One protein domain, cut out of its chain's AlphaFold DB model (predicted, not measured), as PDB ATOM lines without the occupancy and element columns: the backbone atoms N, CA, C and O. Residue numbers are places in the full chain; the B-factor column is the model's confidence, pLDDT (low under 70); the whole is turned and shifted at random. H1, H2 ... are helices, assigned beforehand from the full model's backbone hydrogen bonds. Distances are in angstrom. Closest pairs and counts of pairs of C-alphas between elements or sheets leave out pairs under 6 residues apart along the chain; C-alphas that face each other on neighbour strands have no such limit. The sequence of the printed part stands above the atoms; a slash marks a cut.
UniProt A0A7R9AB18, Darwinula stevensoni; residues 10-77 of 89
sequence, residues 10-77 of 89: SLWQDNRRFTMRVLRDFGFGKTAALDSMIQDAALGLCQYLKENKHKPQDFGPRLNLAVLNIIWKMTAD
ATOM      1  N   SER A  10     -20.551 185.617  61.060       91.88
ATOM      2  CA  SER A  10     -19.755 184.529  61.650       91.88
ATOM      3  C   SER A  10     -19.496 183.389  60.661       91.88
ATOM      4  O   SER A  10     -18.385 182.867  60.610       91.88
ATOM      5  N   LEU A  11     -20.469 183.071  59.801       91.62
ATOM      6  CA  LEU A  11     -20.335 182.018  58.793       91.62
ATOM      7  C   LEU A  11     -19.204 182.318  57.797       91.62
ATOM      8  O   LEU A  11     -18.420 181.428  57.465       91.62
ATOM      9  N   TRP A  12     -19.078 183.573  57.353       93.62
ATOM     10  CA  TRP A  12     -17.957 183.993  56.508       93.62
ATOM     11  C   TRP A  12     -16.611 183.837  57.215       93.62
ATOM     12  O   TRP A  12     -15.645 183.353  56.619       93.62
ATOM     13  N   GLN A  13     -16.540 184.215  58.495       94.00
ATOM     14  CA  GLN A  13     -15.307 184.121  59.278       94.00
ATOM     15  C   GLN A  13     -14.848 182.668  59.437       94.00
ATOM     16  O   GLN A  13     -13.660 182.378  59.244       94.00
ATOM     17  N   ASP A  14     -15.779 181.764  59.733       93.31
ATOM     18  CA  ASP A  14     -15.502 180.338  59.905       93.31
ATOM     19  C   ASP A  14     -15.076 179.691  58.586       93.31
ATOM     20  O   ASP A  14     -14.012 179.066  58.522       93.31
ATOM     21  N   ASN A  15     -15.828 179.936  57.506       92.06
ATOM     22  CA  ASN A  15     -15.486 179.462  56.165       92.06
ATOM     23  C   ASN A  15     -14.099 179.958  55.737       92.06
ATOM     24  O   ASN A  15     -13.264 179.172  55.290       92.06
ATOM     25  N   ARG A  16     -13.799 181.247  55.939       91.88
ATOM     26  CA  ARG A  16     -12.491 181.823  55.603       91.88
ATOM     27  C   ARG A  16     -11.356 181.207  56.402       91.88
ATOM     28  O   ARG A  16     -10.301 180.912  55.834       91.88
ATOM     29  N   ARG A  17     -11.546 180.999  57.705       92.50
ATOM     30  CA  ARG A  17     -10.528 180.379  58.559       92.50
ATOM     31  C   ARG A  17     -10.275 178.928  58.154       92.50
ATOM     32  O   ARG A  17      -9.111 178.528  58.092       92.50
ATOM     33  N   PHE A  18     -11.334 178.181  57.857       90.50
ATOM     34  CA  PHE A  18     -11.247 176.808  57.373       90.50
ATOM     35  C   PHE A  18     -10.510 176.735  56.029       90.50
ATOM     36  O   PHE A  18      -9.463 176.094  55.949       90.50
ATOM     37  N   THR A  19     -10.966 177.470  55.009       89.44
ATOM     38  CA  THR A  19     -10.351 177.471  53.671       89.44
ATOM     39  C   THR A  19      -8.878 177.871  53.720       89.44
ATOM     40  O   THR A  19      -8.037 177.189  53.142       89.44
ATOM     41  N   MET A  20      -8.522 178.927  54.460       88.62
ATOM     42  CA  MET A  20      -7.125 179.364  54.569       88.62
ATOM     43  C   MET A  20      -6.221 178.365  55.297       88.62
ATOM     44  O   MET A  20      -5.007 178.414  55.100       88.62
ATOM     45  N   ARG A  21      -6.769 177.524  56.184       88.88
ATOM     46  CA  ARG A  21      -6.016 176.435  56.823       88.88
ATOM     47  C   ARG A  21      -5.755 175.328  55.807       88.88
ATOM     48  O   ARG A  21      -4.599 175.015  55.561       88.88
ATOM     49  N   VAL A  22      -6.813 174.858  55.150       85.94
ATOM     50  CA  VAL A  22      -6.744 173.808  54.125       85.94
ATOM     51  C   VAL A  22      -5.765 174.188  53.012       85.94
ATOM     52  O   VAL A  22      -4.865 173.420  52.695       85.94
ATOM     53  N   LEU A  23      -5.861 175.409  52.473       83.25
ATOM     54  CA  LEU A  23      -4.940 175.884  51.437       83.25
ATOM     55  C   LEU A  23      -3.473 175.844  51.901       83.25
ATOM     56  O   LEU A  23      -2.606 175.421  51.141       83.25
ATOM     57  N   ARG A  24      -3.181 176.249  53.145       84.31
ATOM     58  CA  ARG A  24      -1.818 176.201  53.706       84.31
ATOM     59  C   ARG A  24      -1.290 174.779  53.855       84.31
ATOM     60  O   ARG A  24      -0.109 174.549  53.583       84.31
ATOM     61  N   ASP A  25      -2.150 173.841  54.238       81.94
ATOM     62  CA  ASP A  25      -1.789 172.426  54.337       81.94
ATOM     63  C   ASP A  25      -1.394 171.869  52.956       81.94
ATOM     64  O   ASP A  25      -0.383 171.176  52.837       81.94
ATOM     65  N   PHE A  26      -2.082 172.303  51.892       73.44
ATOM     66  CA  PHE A  26      -1.747 172.000  50.491       73.44
ATOM     67  C   PHE A  26      -0.599 172.838  49.898       73.44
ATOM     68  O   PHE A  26      -0.272 172.713  48.720       73.44
ATOM     69  N   GLY A  27       0.065 173.671  50.702       71.69
ATOM     70  CA  GLY A  27       1.261 174.409  50.288       71.69
ATOM     71  C   GLY A  27       1.014 175.825  49.772       71.69
ATOM     72  O   GLY A  27       1.970 176.490  49.373       71.69
ATOM     73  N   PHE A  28      -0.214 176.343  49.848       74.50
ATOM     74  CA  PHE A  28      -0.472 177.766  49.634       74.50
ATOM     75  C   PHE A  28       0.309 178.608  50.654       74.50
ATOM     76  O   PHE A  28       0.213 178.397  51.864       74.50
ATOM     77  N   GLY A  29       1.101 179.563  50.166       72.62
ATOM     78  CA  GLY A  29       2.017 180.361  50.989       72.62
ATOM     79  C   GLY A  29       3.388 179.715  51.238       72.62
ATOM     80  O   GLY A  29       4.252 180.368  51.817       72.62
ATOM     81  N   LYS A  30       3.630 178.480  50.776       78.12
ATOM     82  CA  LYS A  30       4.989 177.928  50.645       78.12
ATOM     83  C   LYS A  30       5.527 178.337  49.275       78.12
ATOM     84  O   LYS A  30       5.204 177.698  48.274       78.12
ATOM     85  N   THR A  31       6.331 179.400  49.240       72.50
ATOM     86  CA  THR A  31       6.803 180.057  48.005       72.50
ATOM     87  C   THR A  31       7.370 179.054  46.998       72.50
ATOM     88  O   THR A  31       6.928 179.020  45.860       72.50
ATOM     89  N   ALA A  32       8.209 178.113  47.448       74.75
ATOM     90  CA  ALA A  32       8.839 177.124  46.572       74.75
ATOM     91  C   ALA A  32       7.855 176.194  45.825       74.75
ATOM     92  O   ALA A  32       8.098 175.847  44.672       74.75
ATOM     93  N   ALA A  33       6.751 175.774  46.457       76.25
ATOM     94  CA  ALA A  33       5.796 174.856  45.828       76.25
ATOM     95  C   ALA A  33       4.927 175.576  44.788       76.25
ATOM     96  O   ALA A  33       4.729 175.072  43.683       76.25
ATOM     97  N   LEU A  34       4.448 176.774  45.136       81.44
ATOM     98  CA  LEU A  34       3.688 177.641  44.239       81.44
ATOM     99  C   LEU A  34       4.536 178.067  43.033       81.44
ATOM    100  O   LEU A  34       4.079 177.945  41.896       81.44
ATOM    101  N   ASP A  35       5.777 178.491  43.275       85.44
ATOM    102  CA  ASP A  35       6.708 178.915  42.228       85.44
ATOM    103  C   ASP A  35       6.997 177.778  41.250       85.44
ATOM    104  O   ASP A  35       6.939 177.988  40.040       85.44
ATOM    105  N   SER A  36       7.215 176.552  41.744       85.69
ATOM    106  CA  SER A  36       7.418 175.382  40.882       85.69
ATOM    107  C   SER A  36       6.213 175.124  39.972       85.69
ATOM    108  O   SER A  36       6.394 174.859  38.786       85.69
ATOM    109  N   MET A  37       4.982 175.227  40.488       84.94
ATOM    110  CA  MET A  37       3.768 175.023  39.685       84.94
ATOM    111  C   MET A  37       3.585 176.117  38.629       84.94
ATOM    112  O   MET A  37       3.220 175.824  37.487       84.94
ATOM    113  N   ILE A  38       3.844 177.375  39.000       88.69
ATOM    114  CA  ILE A  38       3.786 178.515  38.077       88.69
ATOM    115  C   ILE A  38       4.848 178.358  36.987       88.69
ATOM    116  O   ILE A  38       4.551 178.546  35.807       88.69
ATOM    117  N   GLN A  39       6.069 177.982  37.364       91.38
ATOM    118  CA  GLN A  39       7.177 177.824  36.434       91.38
ATOM    119  C   GLN A  39       6.936 176.671  35.458       91.38
ATOM    120  O   GLN A  39       7.133 176.855  34.258       91.38
ATOM    121  N   ASP A  40       6.412 175.536  35.922       88.81
ATOM    122  CA  ASP A  40       5.999 174.429  35.054       88.81
ATOM    123  C   ASP A  40       4.927 174.859  34.041       88.81
ATOM    124  O   ASP A  40       5.012 174.538  32.850       88.81
ATOM    125  N   ALA A  41       3.916 175.609  34.489       88.19
ATOM    126  CA  ALA A  41       2.866 176.123  33.616       88.19
ATOM    127  C   ALA A  41       3.420 177.122  32.580       88.19
ATOM    128  O   ALA A  41       3.085 177.041  31.394       88.19
ATOM    129  N   ALA A  42       4.310 178.021  33.006       90.50
ATOM    130  CA  ALA A  42       4.972 178.991  32.140       90.50
ATOM    131  C   ALA A  42       5.893 178.317  31.112       90.50
ATOM    132  O   ALA A  42       5.901 178.714  29.946       90.50
ATOM    133  N   LEU A  43       6.627 177.270  31.505       91.31
ATOM    134  CA  LEU A  43       7.449 176.471  30.594       91.31
ATOM    135  C   LEU A  43       6.584 175.766  29.543       91.31
ATOM    136  O   LEU A  43       6.911 175.818  28.356       91.31
ATOM    137  N   GLY A  44       5.452 175.186  29.951       86.69
ATOM    138  CA  GLY A  44       4.492 174.573  29.031       86.69
ATOM    139  C   GLY A  44       3.900 175.572  28.029       86.69
ATOM    140  O   GLY A  44       3.773 175.260  26.844       86.69
ATOM    141  N   LEU A  45       3.596 176.796  28.475       87.19
ATOM    142  CA  LEU A  45       3.190 177.890  27.587       87.19
ATOM    143  C   LEU A  45       4.320 178.265  26.620       87.19
ATOM    144  O   LEU A  45       4.101 178.292  25.413       87.19
ATOM    145  N   CYS A  46       5.541 178.478  27.114       89.38
ATOM    146  CA  CYS A  46       6.700 178.799  26.277       89.38
ATOM    147  C   CYS A  46       6.957 177.738  25.198       89.38
ATOM    148  O   CYS A  46       7.285 178.083  24.061       89.38
ATOM    149  N   GLN A  47       6.820 176.456  25.540       89.12
ATOM    150  CA  GLN A  47       6.967 175.358  24.589       89.12
ATOM    151  C   GLN A  47       5.885 175.412  23.504       89.12
ATOM    152  O   GLN A  47       6.214 175.393  22.319       89.12
ATOM    153  N   TYR A  48       4.622 175.580  23.896       84.81
ATOM    154  CA  TYR A  48       3.511 175.712  22.955       84.81
ATOM    155  C   TYR A  48       3.719 176.873  21.967       84.81
ATOM    156  O   TYR A  48       3.488 176.722  20.767       84.81
ATOM    157  N   LEU A  49       4.231 178.012  22.441       86.25
ATOM    158  CA  LEU A  49       4.543 179.152  21.575       86.25
ATOM    159  C   LEU A  49       5.680 178.859  20.606       86.25
ATOM    160  O   LEU A  49       5.602 179.244  19.441       86.25
ATOM    161  N   LYS A  50       6.727 178.158  21.060       88.38
ATOM    162  CA  LYS A  50       7.835 177.740  20.190       88.38
ATOM    163  C   LYS A  50       7.348 176.847  19.049       88.38
ATOM    164  O   LYS A  50       7.783 177.045  17.918       88.38
ATOM    165  N   GLU A  51       6.438 175.922  19.336       87.75
ATOM    166  CA  GLU A  51       5.858 174.992  18.357       87.75
ATOM    167  C   GLU A  51       4.925 175.689  17.348       87.75
ATOM    168  O   GLU A  51       4.712 175.182  16.248       87.75
ATOM    169  N   ASN A  52       4.402 176.874  17.681       85.25
ATOM    170  CA  ASN A  52       3.418 177.595  16.870       85.25
ATOM    171  C   ASN A  52       3.885 178.981  16.390       85.25
ATOM    172  O   ASN A  52       3.051 179.810  16.028       85.25
ATOM    173  N   LYS A  53       5.203 179.229  16.323       77.69
ATOM    174  CA  LYS A  53       5.853 180.533  16.042       77.69
ATOM    175  C   LYS A  53       5.400 181.318  14.796       77.69
ATOM    176  O   LYS A  53       5.817 182.460  14.632       77.69
ATOM    177  N   HIS A  54       4.557 180.751  13.939       80.50
ATOM    178  CA  HIS A  54       4.101 181.369  12.690       80.50
ATOM    179  C   HIS A  54       2.590 181.247  12.455       80.50
ATOM    180  O   HIS A  54       2.121 181.473  11.341       80.50
ATOM    181  N   LYS A  55       1.818 180.875  13.482       82.75
ATOM    182  CA  LYS A  55       0.358 180.773  13.400       82.75
ATOM    183  C   LYS A  55      -0.283 181.876  14.245       82.75
ATOM    184  O   LYS A  55       0.195 182.118  15.353       82.75
ATOM    185  N   PRO A  56      -1.365 182.521  13.777       81.19
ATOM    186  CA  PRO A  56      -2.207 183.329  14.647       81.19
ATOM    187  C   PRO A  56      -2.682 182.460  15.812       81.19
ATOM    188  O   PRO A  56      -3.193 181.360  15.590       81.19
ATOM    189  N   GLN A  57      -2.474 182.922  17.041       77.88
ATOM    190  CA  GLN A  57      -2.882 182.193  18.235       77.88
ATOM    191  C   GLN A  57      -3.751 183.067  19.119       77.88
ATOM    192  O   GLN A  57      -3.389 184.204  19.420       77.88
ATOM    193  N   ASP A  58      -4.865 182.499  19.573       79.62
ATOM    194  CA  ASP A  58      -5.590 183.027  20.718       79.62
ATOM    195  C   ASP A  58      -4.944 182.492  22.002       79.62
ATOM    196  O   ASP A  58      -4.948 181.293  22.294       79.62
ATOM    197  N   PHE A  59      -4.344 183.404  22.761       81.50
ATOM    198  CA  PHE A  59      -3.652 183.090  24.005       81.50
ATOM    199  C   PHE A  59      -4.611 182.926  25.186       81.50
ATOM    200  O   PHE A  59      -4.243 182.274  26.167       81.50
ATOM    201  N   GLY A  60      -5.821 183.493  25.108       85.69
ATOM    202  CA  GLY A  60      -6.773 183.537  26.218       85.69
ATOM    203  C   GLY A  60      -7.118 182.146  26.763       85.69
ATOM    204  O   GLY A  60      -6.857 181.878  27.939       85.69
ATOM    205  N   PRO A  61      -7.615 181.214  25.929       85.25
ATOM    206  CA  PRO A  61      -7.974 179.866  26.366       85.25
ATOM    207  C   PRO A  61      -6.795 179.100  26.974       85.25
ATOM    208  O   PRO A  61      -6.942 178.390  27.971       85.25
ATOM    209  N   ARG A  62      -5.598 179.270  26.403       83.38
ATOM    210  CA  ARG A  62      -4.392 178.569  26.850       83.38
ATOM    211  C   ARG A  62      -3.898 179.085  28.198       83.38
ATOM    212  O   ARG A  62      -3.519 178.285  29.054       83.38
ATOM    213  N   LEU A  63      -3.924 180.402  28.389       87.19
ATOM    214  CA  LEU A  63      -3.577 181.034  29.656       87.19
ATOM    215  C   LEU A  63      -4.585 180.652  30.746       87.19
ATOM    216  O   LEU A  63      -4.178 180.261  31.838       87.19
ATOM    217  N   ASN A  64      -5.882 180.668  30.427       89.31
ATOM    218  CA  ASN A  64      -6.940 180.251  31.348       89.31
ATOM    219  C   ASN A  64      -6.748 178.802  31.807       89.31
ATOM    220  O   ASN A  64      -6.828 178.521  33.001       89.31
ATOM    221  N   LEU A  65      -6.424 177.889  30.884       86.50
ATOM    222  CA  LEU A  65      -6.141 176.494  31.221       86.50
ATOM    223  C   LEU A  65      -4.900 176.351  32.118       86.50
ATOM    224  O   LEU A  65      -4.897 175.535  33.039       86.50
ATOM    225  N   ALA A  66      -3.852 177.139  31.871       87.69
ATOM    226  CA  ALA A  66      -2.650 177.141  32.702       87.69
ATOM    227  C   ALA A  66      -2.957 177.602  34.138       87.69
ATOM    228  O   ALA A  66      -2.591 176.912  35.090       87.69
ATOM    229  N   VAL A  67      -3.691 178.709  34.294       89.81
ATOM    230  CA  VAL A  67      -4.126 179.220  35.605       89.81
ATOM    231  C   VAL A  67      -5.037 178.216  36.316       89.81
ATOM    232  O   VAL A  67      -4.831 177.925  37.495       89.81
ATOM    233  N   LEU A  68      -6.001 177.633  35.602       88.88
ATOM    234  CA  LEU A  68      -6.930 176.652  36.161       88.88
ATOM    235  C   LEU A  68      -6.207 175.403  36.673       88.88
ATOM    236  O   LEU A  68      -6.499 174.933  37.768       88.88
ATOM    237  N   ASN A  69      -5.224 174.901  35.924       85.94
ATOM    238  CA  ASN A  69      -4.420 173.758  36.347       85.94
ATOM    239  C   ASN A  69      -3.610 174.042  37.619       85.94
ATOM    240  O   ASN A  69      -3.481 173.150  38.452       85.94
ATOM    241  N   ILE A  70      -3.093 175.263  37.797       86.62
ATOM    242  CA  ILE A  70      -2.404 175.658  39.037       86.62
ATOM    243  C   ILE A  70      -3.388 175.629  40.214       86.62
ATOM    244  O   ILE A  70      -3.086 175.050  41.258       86.62
ATOM    245  N   ILE A  71      -4.583 176.200  40.034       86.19
ATOM    246  CA  ILE A  71      -5.626 176.219  41.070       86.19
ATOM    247  C   ILE A  71      -6.064 174.792  41.418       86.19
ATOM    248  O   ILE A  71      -6.064 174.428  42.591       86.19
ATOM    249  N   TRP A  72      -6.375 173.953  40.428       85.19
ATOM    250  CA  TRP A  72      -6.778 172.563  40.663       85.19
ATOM    251  C   TRP A  72      -5.692 171.718  41.304       85.19
ATOM    252  O   TRP A  72      -6.004 170.887  42.161       85.19
ATOM    253  N   LYS A  73      -4.427 171.956  40.953       81.31
ATOM    254  CA  LYS A  73      -3.316 171.276  41.608       81.31
ATOM    255  C   LYS A  73      -3.246 171.633  43.094       81.31
ATOM    256  O   LYS A  73      -2.957 170.761  43.901       81.31
ATOM    257  N   MET A  74      -3.589 172.865  43.474       79.38
ATOM    258  CA  MET A  74      -3.650 173.280  44.884       79.38
ATOM    259  C   MET A  74      -4.889 172.787  45.620       79.38
ATOM    260  O   MET A  74      -4.805 172.463  46.798       79.38
ATOM    261  N   THR A  75      -6.051 172.787  44.969       78.31
ATOM    262  CA  THR A  75      -7.320 172.518  45.658       78.31
ATOM    263  C   THR A  75      -7.710 171.047  45.656       78.31
ATOM    264  O   THR A  75      -8.449 170.621  46.537       78.31
ATOM    265  N   ALA A  76      -7.275 170.290  44.650       74.81
ATOM    266  CA  ALA A  76      -7.723 168.920  44.403       74.81
ATOM    267  C   ALA A  76      -6.578 167.947  44.068       74.81
ATOM    268  O   ALA A  76      -6.841 166.771  43.847       74.81
ATOM    269  N   ASP A  77      -5.328 168.421  43.994       70.62
ATOM    270  CA  ASP A  77      -4.163 167.674  43.493       70.62
ATOM    271  C   ASP A  77      -4.293 167.176  42.031       70.62
ATOM    272  O   ASP A  77      -3.497 166.370  41.539       70.62
TER     273      ASP A  77
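What this domain is: This is residues 10 to 77 of the 89 residues of a protein of Darwinula stevensoni (UniProt A0A7R9AB18). Look first for a helical hairpin, H2 and H3 side by side and running opposite ways, with H1 as an arm from the end where H2 begins. Residues 10 to 18 of H1 stick out from one end, and residues 50 to 56, at the turn of the hairpin, stick out from the other. The printed part has 68 residues with three named helices, in the order H1, H2, H3, and no named strand; its class is all helix. It is only just loose, close to extended, with a radius of gyration of the C-alphas of 15.9 A and spans of 54 by 24 by 16 A.

How they stand to each other: Start at the longest helix, H2, residues 31 to 51. H3, residues 60 to 76, touches it at residues 37 to 45 of H2 alone, and the two form a helical hairpin. Their closest C-alphas, of Ala 41 and Ala 66, are 5.7 A apart, and their lines stand at a shallow tilt of 30 degrees, opposite ways. H1, residues 10 to 25, is close to H3 but not clearly touching it: the closest C-alphas, of Leu 23 and Thr 75, are 7.1 A apart. Their lines are about perpendicular, at 88 degrees. H1 and H2 are apart. In H1, H2 and H3 every O i to N i+4 pair is within hydrogen-bond range.

Where its parts are: Find C-alpha 31 at (6.803, 180.057, 48.005); from there H2 runs 30.1 A to C-alpha 51 at (5.858, 174.992, 18.357). H3 runs 23.4 A from C-alpha 60 to C-alpha 76 at (-7.723, 168.920, 44.403). H1 begins at C-alpha 10 at (-19.755, 184.529, 61.650) and runs 22.9 A to C-alpha 25.

The domain as a whole: The two C-alphas farthest apart, of Ser 10 and His 54, are 54.6 A apart. The printed part has no cut. The link from H1 to H2 is tight, with 5 residues, and that from H2 to H3 is short, with 8. The mean pLDDT of the printed part is 84.7, and no printed residue is under 70.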